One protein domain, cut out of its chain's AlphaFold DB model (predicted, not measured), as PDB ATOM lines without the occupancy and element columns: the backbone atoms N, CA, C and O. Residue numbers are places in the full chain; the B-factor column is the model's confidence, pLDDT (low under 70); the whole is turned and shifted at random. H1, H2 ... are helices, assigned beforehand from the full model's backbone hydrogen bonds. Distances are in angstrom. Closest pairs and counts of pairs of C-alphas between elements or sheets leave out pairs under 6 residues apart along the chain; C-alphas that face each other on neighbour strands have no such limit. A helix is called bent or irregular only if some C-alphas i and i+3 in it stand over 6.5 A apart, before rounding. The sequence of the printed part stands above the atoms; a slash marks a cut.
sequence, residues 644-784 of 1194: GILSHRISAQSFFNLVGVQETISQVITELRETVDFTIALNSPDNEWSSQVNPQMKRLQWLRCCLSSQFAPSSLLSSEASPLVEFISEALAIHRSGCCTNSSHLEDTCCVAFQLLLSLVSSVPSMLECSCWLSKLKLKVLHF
ATOM      1  N   GLY A 644      23.676  -1.543  11.393       67.25
ATOM      2  CA  GLY A 644      23.980  -2.287  10.168       67.25
ATOM      3  C   GLY A 644      22.988  -3.431   9.947       67.25
ATOM      4  O   GLY A 644      22.343  -3.493   8.905       67.25
ATOM      5  N   ILE A 645      22.759  -4.249  10.975       66.12
ATOM      6  CA  ILE A 645      21.744  -5.314  10.974       66.12
ATOM      7  C   ILE A 645      20.343  -4.758  10.671       66.12
ATOM      8  O   ILE A 645      19.620  -5.311   9.845       66.12
ATOM      9  N   LEU A 646      19.945  -3.646  11.303       73.69
ATOM     10  CA  LEU A 646      18.632  -3.016  11.093       73.69
ATOM     11  C   LEU A 646      18.442  -2.448   9.679       73.69
ATOM     12  O   LEU A 646      17.323  -2.112   9.288       73.69
ATOM     13  N   SER A 647      19.519  -2.359   8.898       75.19
ATOM     14  CA  SER A 647      19.471  -1.975   7.487       75.19
ATOM     15  C   SER A 647      19.059  -3.140   6.574       75.19
ATOM     16  O   SER A 647      18.920  -2.942   5.371       75.19
ATOM     17  N   HIS A 648      18.795  -4.329   7.130       72.69
ATOM     18  CA  HIS A 648      18.218  -5.479   6.434       72.69
ATOM     19  C   HIS A 648      16.792  -5.761   6.933       72.69
ATOM     20  O   HIS A 648      16.536  -5.821   8.134       72.69
ATOM     21  N   ARG A 649      15.842  -5.966   6.010       72.31
ATOM     22  CA  ARG A 649      14.403  -6.091   6.326       72.31
ATOM     23  C   ARG A 649      14.079  -7.267   7.259       72.31
ATOM     24  O   ARG A 649      13.411  -7.071   8.270       72.31
ATOM     25  N   ILE A 650      14.542  -8.474   6.924       65.69
ATOM     26  CA  ILE A 650      14.277  -9.711   7.693       65.69
ATOM     27  C   ILE A 650      14.919  -9.626   9.084       65.69
ATOM     28  O   ILE A 650      14.349 -10.041  10.094       65.69
ATOM     29  N   SER A 651      16.109  -9.047   9.125       66.25
ATOM     30  CA  SER A 651      16.964  -8.897  10.298       66.25
ATOM     31  C   SER A 651      16.376  -7.879  11.264       66.25
ATOM     32  O   SER A 651      16.300  -8.148  12.459       66.25
ATOM     33  N   ALA A 652      15.848  -6.767  10.745       73.50
ATOM     34  CA  ALA A 652      15.078  -5.804  11.518       73.50
ATOM     35  C   ALA A 652      13.801  -6.424  12.100       73.50
ATOM     36  O   ALA A 652      13.545  -6.275  13.294       73.50
ATOM     37  N   GLN A 653      13.043  -7.182  11.301       75.00
ATOM     38  CA  GLN A 653      11.837  -7.859  11.786       75.00
ATOM     39  C   GLN A 653      12.162  -8.837  12.917       75.00
ATOM     40  O   GLN A 653      11.503  -8.845  13.955       75.00
ATOM     41  N   SER A 654      13.224  -9.620  12.740       67.25
ATOM     42  CA  SER A 654      13.690 -10.569  13.746       67.25
ATOM     43  C   SER A 654      14.180  -9.863  15.009       67.25
ATOM     44  O   SER A 654      13.818 -10.282  16.101       67.25
ATOM     45  N   PHE A 655      14.934  -8.768  14.868       76.56
ATOM     46  CA  PHE A 655      15.427  -7.956  15.980       76.56
ATOM     47  C   PHE A 655      14.288  -7.402  16.839       76.56
ATOM     48  O   PHE A 655      14.304  -7.577  18.055       76.56
ATOM     49  N   PHE A 656      13.281  -6.777  16.223       78.31
ATOM     50  CA  PHE A 656      12.153  -6.228  16.976       78.31
ATOM     51  C   PHE A 656      11.283  -7.322  17.603       78.31
ATOM     52  O   PHE A 656      10.679  -7.062  18.632       78.31
ATOM     53  N   ASN A 657      11.251  -8.545  17.071       74.62
ATOM     54  CA  ASN A 657      10.492  -9.655  17.664       74.62
ATOM     55  C   ASN A 657      11.214 -10.366  18.826       74.62
ATOM     56  O   ASN A 657      10.651 -11.288  19.417       74.62
ATOM     57  N   LEU A 658      12.447  -9.979  19.165       68.31
ATOM     58  CA  LEU A 658      13.192 -10.619  20.249       68.31
ATOM     59  C   LEU A 658      12.632 -10.299  21.630       68.31
ATOM     60  O   LEU A 658      12.386  -9.139  21.949       68.31
ATOM     61  N   VAL A 659      12.587 -11.319  22.492       67.25
ATOM     62  CA  VAL A 659      12.130 -11.199  23.886       67.25
ATOM     63  C   VAL A 659      12.913 -10.123  24.643       67.25
ATOM     64  O   VAL A 659      12.298  -9.199  25.153       67.25
ATOM     65  N   GLY A 660      14.252 -10.144  24.623       64.50
ATOM     66  CA  GLY A 660      15.059  -9.137  25.334       64.50
ATOM     67  C   GLY A 660      14.906  -7.703  24.796       64.50
ATOM     68  O   GLY A 660      14.981  -6.736  25.553       64.50
ATOM     69  N   VAL A 661      14.643  -7.537  23.491       74.50
ATOM     70  CA  VAL A 661      14.348  -6.216  22.898       74.50
ATOM     71  C   VAL A 661      12.958  -5.748  23.324       74.50
ATOM     72  O   VAL A 661      12.801  -4.594  23.707       74.50
ATOM     73  N   GLN A 662      11.966  -6.639  23.313       79.06
ATOM     74  CA  GLN A 662      10.613  -6.360  23.798       79.06
ATOM     75  C   GLN A 662      10.589  -6.052  25.303       79.06
ATOM     76  O   GLN A 662       9.889  -5.132  25.722       79.06
ATOM     77  N   GLU A 663      11.400  -6.744  26.107       75.94
ATOM     78  CA  GLU A 663      11.617  -6.450  27.529       75.94
ATOM     79  C   GLU A 663      12.253  -5.074  27.720       75.94
ATOM     80  O   GLU A 663      11.760  -4.291  28.524       75.94
ATOM     81  N   THR A 664      13.278  -4.729  26.935       75.56
ATOM     82  CA  THR A 664      13.911  -3.398  26.982       75.56
ATOM     83  C   THR A 664      12.927  -2.297  26.589       75.56
ATOM     84  O   THR A 664      12.850  -1.268  27.253       75.56
ATOM     85  N   ILE A 665      12.145  -2.505  25.524       82.75
ATOM     86  CA  ILE A 665      11.081  -1.584  25.106       82.75
ATOM     87  C   ILE A 665      10.056  -1.422  26.233       82.75
ATOM     88  O   ILE A 665       9.688  -0.298  26.560       82.75
ATOM     89  N   SER A 666       9.631  -2.524  26.853       83.38
ATOM     90  CA  SER A 666       8.685  -2.507  27.972       83.38
ATOM     91  C   SER A 666       9.267  -1.782  29.184       83.38
ATOM     92  O   SER A 666       8.583  -0.960  29.781       83.38
ATOM     93  N   GLN A 667      10.542  -2.012  29.503       82.44
ATOM     94  CA  GLN A 667      11.259  -1.320  30.569       82.44
ATOM     95  C   GLN A 667      11.326   0.187  30.307       82.44
ATOM     96  O   GLN A 667      11.008   0.964  31.201       82.44
ATOM     97  N   VAL A 668      11.677   0.609  29.087       80.38
ATOM     98  CA  VAL A 668      11.669   2.030  28.704       80.38
ATOM     99  C   VAL A 668      10.265   2.610  28.860       80.38
ATOM    100  O   VAL A 668      10.120   3.671  29.449       80.38
ATOM    101  N   ILE A 669       9.219   1.918  28.401       83.69
ATOM    102  CA  ILE A 669       7.830   2.382  28.550       83.69
ATOM    103  C   ILE A 669       7.441   2.527  30.030       83.69
ATOM    104  O   ILE A 669       6.802   3.515  30.383       83.69
ATOM    105  N   THR A 670       7.821   1.584  30.895       84.38
ATOM    106  CA  THR A 670       7.556   1.664  32.340       84.38
ATOM    107  C   THR A 670       8.303   2.834  32.975       84.38
ATOM    108  O   THR A 670       7.685   3.652  33.649       84.38
ATOM    109  N   GLU A 671       9.598   2.989  32.685       79.12
ATOM    110  CA  GLU A 671      10.417   4.110  33.174       79.12
ATOM    111  C   GLU A 671       9.842   5.469  32.739       79.12
ATOM    112  O   GLU A 671       9.793   6.404  33.540       79.12
ATOM    113  N   LEU A 672       9.343   5.560  31.500       74.38
ATOM    114  CA  LEU A 672       8.670   6.743  30.953       74.38
ATOM    115  C   LEU A 672       7.333   7.060  31.636       74.38
ATOM    116  O   LEU A 672       6.921   8.215  31.634       74.38
ATOM    117  N   ARG A 673       6.643   6.055  32.192       75.50
ATOM    118  CA  ARG A 673       5.380   6.231  32.931       75.50
ATOM    119  C   ARG A 673       5.584   6.540  34.417       75.50
ATOM    120  O   ARG A 673       4.612   6.907  35.071       75.50
ATOM    121  N   GLU A 674       6.785   6.329  34.951       73.38
ATOM    122  CA  GLU A 674       7.094   6.480  36.380       73.38
ATOM    123  C   GLU A 674       7.961   7.709  36.696       73.38
ATOM    124  O   GLU A 674       7.929   8.199  37.825       73.38
ATOM    125  N   THR A 675       8.729   8.220  35.727       66.44
ATOM    126  CA  THR A 675       9.702   9.304  35.959       66.44
ATOM    127  C   THR A 675       9.205  10.648  35.421       66.44
ATOM    128  O   THR A 675       8.692  10.738  34.309       66.44
ATOM    129  N   VAL A 676       9.398  11.709  36.208       61.78
ATOM    130  CA  VAL A 676       9.086  13.109  35.862       61.78
ATOM    131  C   VAL A 676      10.346  13.774  35.263       61.78
ATOM    132  O   VAL A 676      11.448  13.381  35.635       61.78
ATOM    133  N   ASP A 677      10.205  14.758  34.361       64.81
ATOM    134  CA  ASP A 677      11.277  15.623  33.802       64.81
ATOM    135  C   ASP A 677      12.016  15.145  32.524       64.81
ATOM    136  O   ASP A 677      13.042  15.720  32.136       64.81
ATOM    137  N   PHE A 678      11.490  14.163  31.782       67.25
ATOM    138  CA  PHE A 678      12.099  13.725  30.508       67.25
ATOM    139  C   PHE A 678      12.162  14.827  29.442       67.25
ATOM    140  O   PHE A 678      13.084  14.838  28.626       67.25
ATOM    141  N   THR A 679      11.212  15.765  29.438       64.69
ATOM    142  CA  THR A 679      11.173  16.850  28.445       64.69
ATOM    143  C   THR A 679      12.352  17.808  28.605       64.69
ATOM    144  O   THR A 679      12.917  18.243  27.606       64.69
ATOM    145  N   ILE A 680      12.786  18.104  29.834       65.56
ATOM    146  CA  ILE A 680      13.966  18.950  30.079       65.56
ATOM    147  C   ILE A 680      15.233  18.206  29.636       65.56
ATOM    148  O   ILE A 680      16.054  18.754  28.899       65.56
ATOM    149  N   ALA A 681      15.357  16.928  30.007       66.25
ATOM    150  CA  ALA A 681      16.515  16.108  29.659       66.25
ATOM    151  C   ALA A 681      16.655  15.876  28.141       66.25
ATOM    152  O   ALA A 681      17.762  15.933  27.614       66.25
ATOM    153  N   LEU A 682      15.549  15.683  27.413       65.69
ATOM    154  CA  LEU A 682      15.541  15.529  25.950       65.69
ATOM    155  C   LEU A 682      16.068  16.749  25.188       65.69
ATOM    156  O   LEU A 682      16.501  16.592  24.047       65.69
ATOM    157  N   ASN A 683      16.015  17.929  25.804       62.12
ATOM    158  CA  ASN A 683      16.478  19.187  25.220       62.12
ATOM    159  C   ASN A 683      17.829  19.650  25.776       62.12
ATOM    160  O   ASN A 683      18.325  20.693  25.361       62.12
ATOM    161  N   SER A 684      18.415  18.891  26.705       65.50
ATOM    162  CA  SER A 684      19.723  19.186  27.287       65.50
ATOM    163  C   SER A 684      20.794  18.330  26.599       65.50
ATOM    164  O   SER A 684      20.528  17.155  26.318       65.50
ATOM    165  N   PRO A 685      21.994  18.869  26.324       65.62
ATOM    166  CA  PRO A 685      23.097  18.081  25.788       65.62
ATOM    167  C   PRO A 685      23.493  16.957  26.761       65.62
ATOM    168  O   PRO A 685      23.307  17.066  27.973       65.62
ATOM    169  N   ASP A 686      24.039  15.858  26.230       67.75
ATOM    170  CA  ASP A 686      24.284  14.616  26.987       67.75
ATOM    171  C   ASP A 686      25.159  14.804  28.250       67.75
ATOM    172  O   ASP A 686      25.111  14.003  29.184       67.75
ATOM    173  N   ASN A 687      25.973  15.862  28.288       65.81
ATOM    174  CA  ASN A 687      26.837  16.239  29.411       65.81
ATOM    175  C   ASN A 687      26.107  16.975  30.553       65.81
ATOM    176  O   ASN A 687      26.681  17.117  31.631       65.81
ATOM    177  N   GLU A 688      24.875  17.433  30.333       70.75
ATOM    178  CA  GLU A 688      24.070  18.194  31.299       70.75
ATOM    179  C   GLU A 688      23.003  17.339  32.004       70.75
ATOM    180  O   GLU A 688      22.285  17.826  32.879       70.75
ATOM    181  N   TRP A 689      22.899  16.044  31.681       74.12
ATOM    182  CA  TRP A 689      21.946  15.155  32.349       74.12
ATOM    183  C   TRP A 689      22.336  14.859  33.797       74.12
ATOM    184  O   TRP A 689      23.482  14.529  34.111       74.12
ATOM    185  N   SER A 690      21.341  14.876  34.686       70.88
ATOM    186  CA  SER A 690      21.532  14.455  36.074       70.88
ATOM    187  C   SER A 690      21.912  12.971  36.148       70.88
ATOM    188  O   SER A 690      21.484  12.149  35.333       70.88
ATOM    189  N   SER A 691      22.680  12.588  37.172       69.00
ATOM    190  CA  SER A 691      23.103  11.193  37.370       69.00
ATOM    191  C   SER A 691      21.932  10.217  37.552       69.00
ATOM    192  O   SER A 691      22.103   9.023  37.324       69.00
ATOM    193  N   GLN A 692      20.755  10.709  37.958       69.88
ATOM    194  CA  GLN A 692      19.536   9.912  38.121       69.88
ATOM    195  C   GLN A 692      18.832   9.622  36.785       69.88
ATOM    196  O   GLN A 692      18.337   8.515  36.597       69.88
ATOM    197  N   VAL A 693      18.827  10.577  35.845       74.06
ATOM    198  CA  VAL A 693      18.081  10.491  34.570       74.06
ATOM    199  C   VAL A 693      18.948   9.959  33.416       74.06
ATOM    200  O   VAL A 693      18.440   9.384  32.454       74.06
ATOM    201  N   ASN A 694      20.275  10.064  33.531       75.75
ATOM    202  CA  ASN A 694      21.249   9.617  32.528       75.75
ATOM    203  C   ASN A 694      21.030   8.173  31.993       75.75
ATOM    204  O   ASN A 694      20.927   8.006  30.775       75.75
ATOM    205  N   PRO A 695      20.879   7.115  32.824       75.69
ATOM    206  CA  PRO A 695      20.693   5.754  32.305       75.69
ATOM    207  C   PRO A 695      19.375   5.570  31.534       75.69
ATOM    208  O   PRO A 695      19.338   4.840  30.540       75.69
ATOM    209  N   GLN A 696      18.310   6.257  31.952       77.12
ATOM    210  CA  GLN A 696      17.013   6.227  31.271       77.12
ATOM    211  C   GLN A 696      17.093   6.953  29.919       77.12
ATOM    212  O   GLN A 696      16.617   6.447  28.901       77.12
ATOM    213  N   MET A 697      17.780   8.098  29.878       78.19
ATOM    214  CA  MET A 697      18.011   8.871  28.655       78.19
ATOM    215  C   MET A 697      18.856   8.121  27.630       78.19
ATOM    216  O   MET A 697      18.516   8.128  26.447       78.19
ATOM    217  N   LYS A 698      19.896   7.398  28.066       78.31
ATOM    218  CA  LYS A 698      20.687   6.529  27.181       78.31
ATOM    219  C   LYS A 698      19.825   5.442  26.528       78.31
ATOM    220  O   LYS A 698      19.907   5.250  25.315       78.31
ATOM    221  N   ARG A 699      18.946   4.772  27.289       79.38
ATOM    222  CA  ARG A 699      18.002   3.776  26.737       79.38
ATOM    223  C   ARG A 699      16.985   4.399  25.778       79.38
ATOM    224  O   ARG A 699      16.694   3.822  24.729       79.38
ATOM    225  N   LEU A 700      16.474   5.587  26.097       82.62
ATOM    226  CA  LEU A 700      15.547   6.307  25.227       82.62
ATOM    227  C   LEU A 700      16.215   6.744  23.913       82.62
ATOM    228  O   LEU A 700      15.637   6.569  22.841       82.62
ATOM    229  N   GLN A 701      17.441   7.277  23.966       81.19
ATOM    230  CA  GLN A 701      18.218   7.624  22.773       81.19
ATOM    231  C   GLN A 701      18.535   6.395  21.920       81.19
ATOM    232  O   GLN A 701      18.371   6.443  20.698       81.19
ATOM    233  N   TRP A 702      18.919   5.284  22.550       84.62
ATOM    234  CA  TRP A 702      19.111   4.000  21.878       84.62
ATOM    235  C   TRP A 702      17.849   3.580  21.116       84.62
ATOM    236  O   TRP A 702      17.910   3.299  19.915       84.62
ATOM    237  N   LEU A 703      16.683   3.642  21.768       86.19
ATOM    238  CA  LEU A 703      15.408   3.312  21.136       86.19
ATOM    239  C   LEU A 703      15.109   4.254  19.961       86.19
ATOM    240  O   LEU A 703      14.760   3.783  18.879       86.19
ATOM    241  N   ARG A 704      15.306   5.571  20.117       87.44
ATOM    242  CA  ARG A 704      15.132   6.552  19.026       87.44
ATOM    243  C   ARG A 704      16.014   6.232  17.821       87.44
ATOM    244  O   ARG A 704      15.557   6.366  16.685       87.44
ATOM    245  N   CYS A 705      17.245   5.785  18.042       86.12
ATOM    246  CA  CYS A 705      18.149   5.389  16.967       86.12
ATOM    247  C   CYS A 705      17.667   4.116  16.252       86.12
ATOM    248  O   CYS A 705      17.606   4.103  15.023       86.12
ATOM    249  N   CYS A 706      17.230   3.094  16.998       86.12
ATOM    250  CA  CYS A 706      16.636   1.876  16.434       86.12
ATOM    251  C   CYS A 706      15.376   2.179  15.601       86.12
ATOM    252  O   CYS A 706      15.225   1.661  14.493       86.12
ATOM    253  N   LEU A 707      14.492   3.052  16.100       89.25
ATOM    254  CA  LEU A 707      13.281   3.489  15.390       89.25
ATOM    255  C   LEU A 707      13.591   4.328  14.154       89.25
ATOM    256  O   LEU A 707      12.852   4.269  13.176       89.25
ATOM    257  N   SER A 708      14.705   5.059  14.175       88.12
ATOM    258  CA  SER A 708      15.200   5.806  13.020       88.12
ATOM    259  C   SER A 708      15.843   4.898  11.968       88.12
ATOM    260  O   SER A 708      16.487   5.407  11.062       88.12
ATOM    261  N   SER A 709      15.716   3.568  12.034       85.38
ATOM    262  CA  SER A 709      16.093   2.665  10.937       85.38
ATOM    263  C   SER A 709      14.957   2.536   9.911       85.38
ATOM    264  O   SER A 709      13.777   2.612  10.249       85.38
ATOM    265  N   GLN A 710      15.292   2.343   8.632       83.31
ATOM    266  CA  GLN A 710      14.293   2.343   7.551       83.31
ATOM    267  C   GLN A 710      13.239   1.229   7.693       83.31
ATOM    268  O   GLN A 710      12.082   1.430   7.332       83.31
ATOM    269  N   PHE A 711      13.621   0.060   8.218       85.31
ATOM    270  CA  PHE A 711      12.744  -1.112   8.321       85.31
ATOM    271  C   PHE A 711      12.078  -1.281   9.697       85.31
ATOM    272  O   PHE A 711      11.306  -2.228   9.888       85.31
ATOM    273  N   ALA A 712      12.310  -0.368  10.648       88.12
ATOM    274  CA  ALA A 712      11.624  -0.386  11.942       88.12
ATOM    275  C   ALA A 712      10.087  -0.308  11.819       88.12
ATOM    276  O   ALA A 712       9.422  -1.157  12.419       88.12
ATOM    277  N   PRO A 713       9.493   0.598  11.009       88.12
ATOM    278  CA  PRO A 713       8.041   0.670  10.843       88.12
ATOM    279  C   PRO A 713       7.419  -0.638  10.362       88.12
ATOM    280  O   PRO A 713       6.464  -1.123  10.961       88.12
ATOM    281  N   SER A 714       7.985  -1.243   9.311       83.94
ATOM    282  CA  SER A 714       7.472  -2.501   8.764       83.94
ATOM    283  C   SER A 714       7.576  -3.653   9.759       83.94
ATOM    284  O   SER A 714       6.724  -4.532   9.762       83.94
ATOM    285  N   SER A 715       8.599  -3.635  10.615       84.12
ATOM    286  CA  SER A 715       8.811  -4.658  11.640       84.12
ATOM    287  C   SER A 715       7.780  -4.525  12.761       84.12
ATOM    288  O   SER A 715       7.036  -5.464  13.035       84.12
ATOM    289  N   LEU A 716       7.669  -3.329  13.345       85.81
ATOM    290  CA  LEU A 716       6.790  -3.049  14.483       85.81
ATOM    291  C   LEU A 716       5.301  -3.141  14.131       85.81
ATOM    292  O   LEU A 716       4.521  -3.630  14.939       85.81
ATOM    293  N   LEU A 717       4.905  -2.694  12.934       83.81
ATOM    294  CA  LEU A 717       3.505  -2.712  12.489       83.81
ATOM    295  C   LEU A 717       3.054  -4.079  11.955       83.81
ATOM    296  O   LEU A 717       1.857  -4.284  11.775       83.81
ATOM    297  N   SER A 718       3.989  -4.999  11.683       76.50
ATOM    298  CA  SER A 718       3.661  -6.385  11.313       76.50
ATOM    299  C   SER A 718       3.309  -7.263  12.515       76.50
ATOM    300  O   SER A 718       2.651  -8.285  12.347       76.50
ATOM    301  N   SER A 719       3.741  -6.870  13.717       70.56
ATOM    302  CA  SER A 719       3.425  -7.569  14.960       70.56
ATOM    303  C   SER A 719       2.032  -7.168  15.442       70.56
ATOM    304  O   SER A 719       1.741  -5.979  15.577       70.56
ATOM    305  N   GLU A 720       1.168  -8.148  15.714       58.62
ATOM    306  CA  GLU A 720      -0.224  -7.903  16.120       58.62
ATOM    307  C   GLU A 720      -0.351  -7.170  17.474       58.62
ATOM    308  O   GLU A 720      -1.389  -6.565  17.726       58.62
ATOM    309  N   ALA A 721       0.695  -7.171  18.316       64.81
ATOM    310  CA  ALA A 721       0.676  -6.592  19.665       64.81
ATOM    311  C   ALA A 721       2.027  -5.952  20.053       64.81
ATOM    312  O   ALA A 721       2.707  -6.400  20.975       64.81
ATOM    313  N   SER A 722       2.465  -4.918  19.324       81.88
ATOM    314  CA  SER A 722       3.674  -4.165  19.698       81.88
ATOM    315  C   SER A 722       3.384  -3.195  20.862       81.88
ATOM    316  O   SER A 722       2.686  -2.196  20.639       81.88
ATOM    317  N   PRO A 723       3.976  -3.385  22.062       84.31
ATOM    318  CA  PRO A 723       3.714  -2.543  23.237       84.31
ATOM    319  C   PRO A 723       4.095  -1.078  23.002       84.31
ATOM    320  O   PRO A 723       3.446  -0.163  23.501       84.31
ATOM    321  N   LEU A 724       5.113  -0.833  22.170       88.62
ATOM    322  CA  LEU A 724       5.519   0.513  21.773       88.62
ATOM    323  C   LEU A 724       4.463   1.225  20.918       88.62
ATOM    324  O   LEU A 724       4.250   2.426  21.067       88.62
ATOM    325  N   VAL A 725       3.812   0.495  20.009       88.19
ATOM    326  CA  VAL A 725       2.798   1.068  19.110       88.19
ATOM    327  C   VAL A 725       1.530   1.380  19.901       88.19
ATOM    328  O   VAL A 725       0.927   2.437  19.696       88.19
ATOM    329  N   GLU A 726       1.159   0.505  20.835       88.06
ATOM    330  CA  GLU A 726       0.065   0.742  21.781       88.06
ATOM    331  C   GLU A 726       0.351   1.946  22.680       88.06
ATOM    332  O   GLU A 726      -0.481   2.850  22.746       88.06
ATOM    333  N   PHE A 727       1.547   2.026  23.275       90.44
ATOM    334  CA  PHE A 727       1.971   3.165  24.094       90.44
ATOM    335  C   PHE A 727       1.869   4.497  23.340       90.44
ATOM    336  O   PHE A 727       1.251   5.439  23.838       90.44
ATOM    337  N   ILE A 728       2.419   4.579  22.120       89.44
ATOM    338  CA  ILE A 728       2.332   5.800  21.305       89.44
ATOM    339  C   ILE A 728       0.864   6.124  20.988       89.44
ATOM    340  O   ILE A 728       0.455   7.281  21.070       89.44
ATOM    341  N   SER A 729       0.049   5.119  20.659       88.88
ATOM    342  CA  SER A 729      -1.370   5.319  20.334       88.88
ATOM    343  C   SER A 729      -2.177   5.833  21.535       88.88
ATOM    344  O   SER A 729      -3.000   6.735  21.373       88.88
ATOM    345  N   GLU A 730      -1.928   5.299  22.732       88.69
ATOM    346  CA  GLU A 730      -2.566   5.717  23.985       88.69
ATOM    347  C   GLU A 730      -2.166   7.150  24.363       88.69
ATOM    348  O   GLU A 730      -3.035   7.991  24.600       88.69
ATOM    349  N   ALA A 731      -0.866   7.465  24.330       88.00
ATOM    350  CA  ALA A 731      -0.361   8.804  24.628       88.00
ATOM    351  C   ALA A 731      -0.946   9.860  23.672       88.00
ATOM    352  O   ALA A 731      -1.435  10.907  24.096       88.00
ATOM    353  N   LEU A 732      -0.997   9.564  22.369       86.06
ATOM    354  CA  LEU A 732      -1.588  10.471  21.382       86.06
ATOM    355  C   LEU A 732      -3.112  10.611  21.538       86.06
ATOM    356  O   LEU A 732      -3.664  11.671  21.233       86.06
ATOM    357  N   ALA A 733      -3.807   9.586  22.042       86.19
ATOM    358  CA  ALA A 733      -5.227   9.682  22.377       86.19
ATOM    359  C   ALA A 733      -5.478  10.612  23.578       86.19
ATOM    360  O   ALA A 733      -6.426  11.400  23.537       86.19
ATOM    361  N   ILE A 734      -4.608  10.578  24.596       84.69
ATOM    362  CA  ILE A 734      -4.635  11.488  25.757       84.69
ATOM    363  C   ILE A 734      -4.399  12.940  25.319       84.69
ATOM    364  O   ILE A 734      -5.110  13.849  25.761       84.69
ATOM    365  N   HIS A 735      -3.440  13.166  24.416       84.88
ATOM    366  CA  HIS A 735      -3.220  14.485  23.814       84.88
ATOM    367  C   HIS A 735      -4.471  14.979  23.080       84.88
ATOM    368  O   HIS A 735      -4.944  16.094  23.297       84.88
ATOM    369  N   ARG A 736      -5.083  14.113  22.266       81.56
ATOM    370  CA  ARG A 736      -6.284  14.445  21.491       81.56
ATOM    371  C   ARG A 736      -7.494  14.795  22.359       81.56
ATOM    372  O   ARG A 736      -8.303  15.623  21.943       81.56
ATOM    373  N   SER A 737      -7.648  14.171  23.527       81.62
ATOM    374  CA  SER A 737      -8.735  14.496  24.456       81.62
ATOM    375  C   SER A 737      -8.507  15.807  25.219       81.62
ATOM    376  O   SER A 737      -9.374  16.199  25.996       81.62
ATOM    377  N   GLY A 738      -7.368  16.484  25.013       77.00
ATOM    378  CA  GLY A 738      -6.977  17.682  25.758       77.00
ATOM    379  C   GLY A 738      -6.599  17.386  27.211       77.00
ATOM    380  O   GLY A 738      -6.513  18.301  28.019       77.00
ATOM    381  N   CYS A 739      -6.401  16.111  27.563       74.44
ATOM    382  CA  CYS A 739      -6.118  15.701  28.937       74.44
ATOM    383  C   CYS A 739      -4.638  15.847  29.312       74.44
ATOM    384  O   CYS A 739      -4.307  15.791  30.492       74.44
ATOM    385  N   CYS A 740      -3.756  16.030  28.326       74.56
ATOM    386  CA  CYS A 740      -2.316  16.194  28.518       74.56
ATOM    387  C   CYS A 740      -1.967  17.454  29.327       74.56
ATOM    388  O   CYS A 740      -1.083  17.397  30.169       74.56
ATOM    389  N   THR A 741      -2.724  18.546  29.182       69.06
ATOM    390  CA  THR A 741      -2.518  19.796  29.939       69.06
ATOM    391  C   THR A 741      -2.973  19.717  31.399       69.06
ATOM    392  O   THR A 741      -2.792  20.670  32.153       69.06
ATOM    393  N   ASN A 742      -3.597  18.608  31.812       70.62
ATOM    394  CA  ASN A 742      -4.108  18.441  33.175       70.62
ATOM    395  C   ASN A 742      -3.013  18.016  34.169       70.62
ATOM    396  O   ASN A 742      -3.222  18.138  35.376       70.62
ATOM    397  N   SER A 743      -1.866  17.512  33.695       75.25
ATOM    398  CA  SER A 743      -0.694  17.232  34.533       75.25
ATOM    399  C   SER A 743       0.610  17.296  33.733       75.25
ATOM    400  O   SER A 743       0.677  16.823  32.601       75.25
ATOM    401  N   SER A 744       1.672  17.824  34.350       70.94
ATOM    402  CA  SER A 744       3.009  17.905  33.734       70.94
ATOM    403  C   SER A 744       3.540  16.534  33.300       70.94
ATOM    404  O   SER A 744       4.114  16.397  32.229       70.94
ATOM    405  N   HIS A 745       3.262  15.488  34.080       75.25
ATOM    406  CA  HIS A 745       3.652  14.116  33.760       75.25
ATOM    407  C   HIS A 745       2.971  13.565  32.489       75.25
ATOM    408  O   HIS A 745       3.597  12.868  31.688       75.25
ATOM    409  N   LEU A 746       1.677  13.851  32.287       77.25
ATOM    410  CA  LEU A 746       0.967  13.419  31.075       77.25
ATOM    411  C   LEU A 746       1.457  14.188  29.845       77.25
ATOM    412  O   LEU A 746       1.544  13.605  28.763       77.25
ATOM    413  N   GLU A 747       1.801  15.466  30.009       78.44
ATOM    414  CA  GLU A 747       2.424  16.274  28.962       78.44
ATOM    415  C   GLU A 747       3.814  15.738  28.576       78.44
ATOM    416  O   GLU A 747       4.075  15.531  27.391       78.44
ATOM    417  N   ASP A 748       4.660  15.394  29.549       77.69
ATOM    418  CA  ASP A 748       5.972  14.777  29.309       77.69
ATOM    419  C   ASP A 748       5.853  13.435  28.572       77.69
ATOM    420  O   ASP A 748       6.541  13.193  27.575       77.69
ATOM    421  N   THR A 749       4.915  12.581  28.997       82.69
ATOM    422  CA  THR A 749       4.644  11.288  28.342       82.69
ATOM    423  C   THR A 749       4.260  11.485  26.870       82.69
ATOM    424  O   THR A 749       4.758  10.787  25.982       82.69
ATOM    425  N   CYS A 750       3.394  12.464  26.590       84.38
ATOM    426  CA  CYS A 750       2.983  12.799  25.229       84.38
ATOM    427  C   CYS A 750       4.153  13.366  24.404       84.38
ATOM    428  O   CYS A 750       4.313  12.985  23.243       84.38
ATOM    429  N   CYS A 751       5.012  14.207  24.993       81.94
ATOM    430  CA  CYS A 751       6.207  14.734  24.328       81.94
ATOM    431  C   CYS A 751       7.162  13.619  23.891       81.94
ATOM    432  O   CYS A 751       7.614  13.591  22.741       81.94
ATOM    433  N   VAL A 752       7.433  12.660  24.779       83.00
ATOM    434  CA  VAL A 752       8.275  11.504  24.456       83.00
ATOM    435  C   VAL A 752       7.641  10.659  23.348       83.00
ATOM    436  O   VAL A 752       8.333  10.271  22.403       83.00
ATOM    437  N   ALA A 753       6.328  10.420  23.402       87.88
ATOM    438  CA  ALA A 753       5.618   9.677  22.361       87.88
ATOM    439  C   ALA A 753       5.738  10.351  20.981       87.88
ATOM    440  O   ALA A 753       6.014   9.674  19.988       87.88
ATOM    441  N   PHE A 754       5.621  11.683  20.911       86.56
ATOM    442  CA  PHE A 754       5.860  12.428  19.673       86.56
ATOM    443  C   PHE A 754       7.314  12.320  19.189       86.56
ATOM    444  O   PHE A 754       7.540  12.159  17.992       86.56
ATOM    445  N   GLN A 755       8.307  12.353  20.081       85.12
ATOM    446  CA  GLN A 755       9.723  12.189  19.716       85.12
ATOM    447  C   GLN A 755      10.048  10.787  19.176       85.12
ATOM    448  O   GLN A 755      10.826  10.643  18.224       85.12
ATOM    449  N   LEU A 756       9.454   9.747  19.763       88.75
ATOM    450  CA  LEU A 756       9.559   8.374  19.268       88.75
ATOM    451  C   LEU A 756       8.885   8.240  17.900       88.75
ATOM    452  O   LEU A 756       9.467   7.654  16.986       88.75
ATOM    453  N   LEU A 757       7.715   8.860  17.724       89.81
ATOM    454  CA  LEU A 757       7.017   8.884  16.444       89.81
ATOM    455  C   LEU A 757       7.811   9.626  15.358       89.81
ATOM    456  O   LEU A 757       7.976   9.086  14.269       89.81
ATOM    457  N   LEU A 758       8.364  10.806  15.655       87.50
ATOM    458  CA  LEU A 758       9.251  11.557  14.752       87.50
ATOM    459  C   LEU A 758      10.476  10.731  14.334       87.50
ATOM    460  O   LEU A 758      10.920  10.797  13.192       87.50
ATOM    461  N   SER A 759      11.001   9.912  15.248       89.31
ATOM    462  CA  SER A 759      12.106   8.996  14.950       89.31
ATOM    463  C   SER A 759      11.671   7.881  13.994       89.31
ATOM    464  O   SER A 759      12.369   7.597  13.020       89.31
ATOM    465  N   LEU A 760      10.485   7.312  14.220       90.44
ATOM    466  CA  LEU A 760       9.907   6.259  13.387       90.44
ATOM    467  C   LEU A 760       9.603   6.731  11.956       90.44
ATOM    468  O   LEU A 760       9.817   5.984  11.007       90.44
ATOM    469  N   VAL A 761       9.143   7.974  11.786       88.75
ATOM    470  CA  VAL A 761       8.757   8.566  10.487       88.75
ATOM    471  C   VAL A 761       9.874   9.387   9.830       88.75
ATOM    472  O   VAL A 761       9.613  10.209   8.963       88.75
ATOM    473  N   SER A 762      11.130   9.134  10.199       86.19
ATOM    474  CA  SER A 762      12.316   9.890   9.754       86.19
ATOM    475  C   SER A 762      12.668   9.782   8.258       86.19
ATOM    476  O   SER A 762      13.672  10.339   7.821       86.19
ATOM    477  N   SER A 763      11.890   9.052   7.454       88.88
ATOM    478  CA  SER A 763      12.098   8.924   6.007       88.88
ATOM    479  C   SER A 763      10.775   8.764   5.261       88.88
ATOM    480  O   SER A 763       9.822   8.213   5.813       88.88
ATOM    481  N   VAL A 764      10.721   9.164   3.987       90.62
ATOM    482  CA  VAL A 764       9.520   9.016   3.143       90.62
ATOM    483  C   VAL A 764       9.034   7.557   3.071       90.62
ATOM    484  O   VAL A 764       7.837   7.330   3.281       90.62
ATOM    485  N   PRO A 765       9.897   6.535   2.865       89.75
ATOM    486  CA  PRO A 765       9.486   5.137   2.975       89.75
ATOM    487  C   PRO A 765       8.828   4.813   4.318       89.75
ATOM    488  O   PRO A 765       7.741   4.237   4.326       89.75
ATOM    489  N   SER A 766       9.431   5.237   5.434       89.75
ATOM    490  CA  SER A 766       8.882   5.023   6.776       89.75
ATOM    491  C   SER A 766       7.513   5.684   6.962       89.75
ATOM    492  O   SER A 766       6.591   5.060   7.483       89.75
ATOM    493  N   MET A 767       7.344   6.925   6.490       90.12
ATOM    494  CA  MET A 767       6.071   7.653   6.547       90.12
ATOM    495  C   MET A 767       4.962   6.919   5.784       90.12
ATOM    496  O   MET A 767       3.831   6.819   6.263       90.12
ATOM    497  N   LEU A 768       5.283   6.371   4.606       89.69
ATOM    498  CA  LEU A 768       4.340   5.600   3.794       89.69
ATOM    499  C   LEU A 768       3.930   4.292   4.480       89.69
ATOM    500  O   LEU A 768       2.745   3.949   4.456       89.69
ATOM    501  N   GLU A 769       4.863   3.583   5.120       88.75
ATOM    502  CA  GLU A 769       4.550   2.377   5.906       88.75
ATOM    503  C   GLU A 769       3.681   2.715   7.136       88.75
ATOM    504  O   GLU A 769       2.696   2.029   7.408       88.75
ATOM    505  N   CYS A 770       3.956   3.826   7.829       89.44
ATOM    506  CA  CYS A 770       3.157   4.277   8.975       89.44
ATOM    507  C   CYS A 770       1.788   4.872   8.598       89.44
ATOM    508  O   CYS A 770       0.915   4.972   9.461       89.44
ATOM    509  N   SER A 771       1.565   5.266   7.340       88.31
ATOM    510  CA  SER A 771       0.394   6.055   6.919       88.31
ATOM    511  C   SER A 771      -0.959   5.430   7.286       88.31
ATOM    512  O   SER A 771      -1.862   6.138   7.734       88.31
ATOM    513  N   CYS A 772      -1.112   4.106   7.143       86.38
ATOM    514  CA  CYS A 772      -2.354   3.410   7.487       86.38
ATOM    515  C   CYS A 772      -2.637   3.485   8.985       86.38
ATOM    516  O   CYS A 772      -3.751   3.817   9.387       86.38
ATOM    517  N   TRP A 773      -1.631   3.181   9.805       87.00
ATOM    518  CA  TRP A 773      -1.743   3.231  11.259       87.00
ATOM    519  C   TRP A 773      -2.021   4.661  11.738       87.00
ATOM    520  O   TRP A 773      -2.995   4.890  12.451       87.00
ATOM    521  N   LEU A 774      -1.270   5.638  11.231       84.69
ATOM    522  CA  LEU A 774      -1.434   7.054  11.561       84.69
ATOM    523  C   LEU A 774      -2.814   7.607  11.184       84.69
ATOM    524  O   LEU A 774      -3.408   8.354  11.962       84.69
ATOM    525  N   SER A 775      -3.378   7.188  10.046       80.19
ATOM    526  CA  SER A 775      -4.730   7.605   9.642       80.19
ATOM    527  C   SER A 775      -5.823   7.153  10.625       80.19
ATOM    528  O   SER A 775      -6.833   7.840  10.794       80.19
ATOM    529  N   LYS A 776      -5.617   6.032  11.336       80.56
ATOM    530  CA  LYS A 776      -6.565   5.511  12.337       80.56
ATOM    531  C   LYS A 776      -6.548   6.309  13.641       80.56
ATOM    532  O   LYS A 776      -7.568   6.349  14.326       80.56
ATOM    533  N   LEU A 777      -5.438   6.981  13.959       74.75
ATOM    534  CA  LEU A 777      -5.296   7.790  15.177       74.75
ATOM    535  C   LEU A 777      -6.139   9.079  15.143       74.75
ATOM    536  O   LEU A 777      -6.369   9.686  16.189       74.75
ATOM    537  N   LYS A 778      -6.666   9.474  13.968       67.12
ATOM    538  CA  LYS A 778      -7.563  10.637  13.778       67.12
ATOM    539  C   LYS A 778      -7.029  11.935  14.413       67.12
ATOM    540  O   LYS A 778      -7.803  12.761  14.907       67.12
ATOM    541  N   LEU A 779      -5.709  12.112  14.423       66.75
ATOM    542  CA  LEU A 779      -5.083  13.396  14.731       66.75
ATOM    543  C   LEU A 779      -5.460  14.393  13.628       66.75
ATOM    544  O   LEU A 779      -5.525  14.019  12.454       66.75
ATOM    545  N   LYS A 780      -5.722  15.656  13.995       59.31
ATOM    546  CA  LYS A 780      -6.266  16.673  13.072       59.31
ATOM    547  C   LYS A 780      -5.432  16.832  11.794       59.31
ATOM    548  O   LYS A 780      -5.997  17.147  10.754       59.31
ATOM    549  N   VAL A 781      -4.126  16.572  11.859       53.84
ATOM    550  CA  VAL A 781      -3.178  16.859  10.770       53.84
ATOM    551  C   VAL A 781      -2.820  15.641   9.899       53.84
ATOM    552  O   VAL A 781      -2.305  15.780   8.786       53.84
ATOM    553  N   LEU A 782      -3.199  14.440  10.349       60.66
ATOM    554  CA  LEU A 782      -3.042  13.171   9.621       60.66
ATOM    555  C   LEU A 782      -4.315  12.765   8.855       60.66
ATOM    556  O   LEU A 782      -4.382  11.683   8.270       60.66
ATOM    557  N   HIS A 783      -5.324  13.642   8.819       63.72
ATOM    558  CA  HIS A 783      -6.435  13.530   7.880       63.72
ATOM    559  C   HIS A 783      -5.940  13.877   6.473       63.72
ATOM    560  O   HIS A 783      -5.839  15.042   6.100       63.72
ATOM    561  N   PHE A 784      -5.631  12.852   5.680       62.16
ATOM    562  CA  PHE A 784      -5.146  12.997   4.304       62.16
ATOM    563  C   PHE A 784      -6.241  13.398   3.289       62.16
ATOM    564  O   PHE A 784      -6.140  13.046   2.117       62.16
TER     565      PHE A 784
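What this domain is: This is residues 644 to 784 of the 1194 residues of an uncharacterized protein of Phytophthora parasitica (UniProt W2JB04). Two pairs of crossed helices, H6 with H7 and H2 with H4, face each other and make the main body, with H7 nearest the middle. H3 sits at the end of this body where H7 begins, and H1, H5 and H8 form a row across the opposite end, with H5 between the other two. The printed part has 141 residues with eight named helices, H1 to H8 in order along the chain, and no named strand; the class is all helix. It is compact, with a radius of gyration of the C-alphas of 15.0 A, and it spans 38 by 34 by 25 A.

Where its parts are: H7, the longest helix, holds residues 744 to 760 and runs 24.4 A from C-alpha 744 at (3.009, 17.905, 33.734) to C-alpha 760 at (9.907, 6.259, 13.387). H6 is residues 723 to 736, 19.8 A long, H4 is residues 694 to 707, 19.9 A, and H2 is residues 659 to 674, 22.2 A. H3 is residues 678 to 682, H5 residues 712 to 718, and H1 residues 649 to 656, beginning at C-alpha 649 at (14.403, -6.091, 6.326). H8, residues 764 to 776, is 18.9 A long and ends at C-alpha 776 at (-6.565, 5.511, 12.337); it is irregular, with C-alphas 769 and 772 lying 7.2 A apart.

How they stand to each other: H7 and H4 are the hubs, each touching three other helices. H7 touches H6 at a steep tilt of 56 degrees, opposite ways; their closest C-alphas, of Ala 753 and Ile 728, are 5.2 A apart. Residues 755 to 760 of H7 touch residues 703 to 707 of H4, closest at C-alphas Leu 760 and Leu 707, 4.8 A; the tilt of 37 degrees, the same way, is only just steep. H2 touches H4 at a steep tilt of 54 degrees, opposite ways, with C-alphas Val 668 and Leu 700 closest at 6.7 A. H2 also touches H6, residues 723 to 727, at a shallow tilt of 27 degrees, the same way, with C-alphas Ile 665 and Leu 724 closest at 6.8 A. H3 touches H7, C-alphas Thr 679 and Asp 748 being closest at 5.7 A, and only just touches H4, with 3 pairs of C-alphas within 8 A, the closest being Ala 681 and Met 697 at 7.5 A. H5 touches H1 about perpendicular, at 79 degrees, with C-alphas Ser 715 and Gln 653 closest at 4.4 A. H5 touches residues 766 to 770 of H8 at a steep tilt of 39 degrees, with C-alphas Pro 713 and Ser 766 closest at 6.0 A. H1 and H8 are apart. Every O i to N i+4 pair is within hydrogen-bond range in H1 to H7; in H8, 7 of 9 are.

The domain as a whole: The two farthest C-alphas, of Ser 691 and Phe 784, are 43.5 A apart. The printed part has no cut. The link from H3 to H4, 11 residues, is long. Mean pLDDT of the printed part is 78.1; residues under 70 include 675 to 687 and 778 to 784.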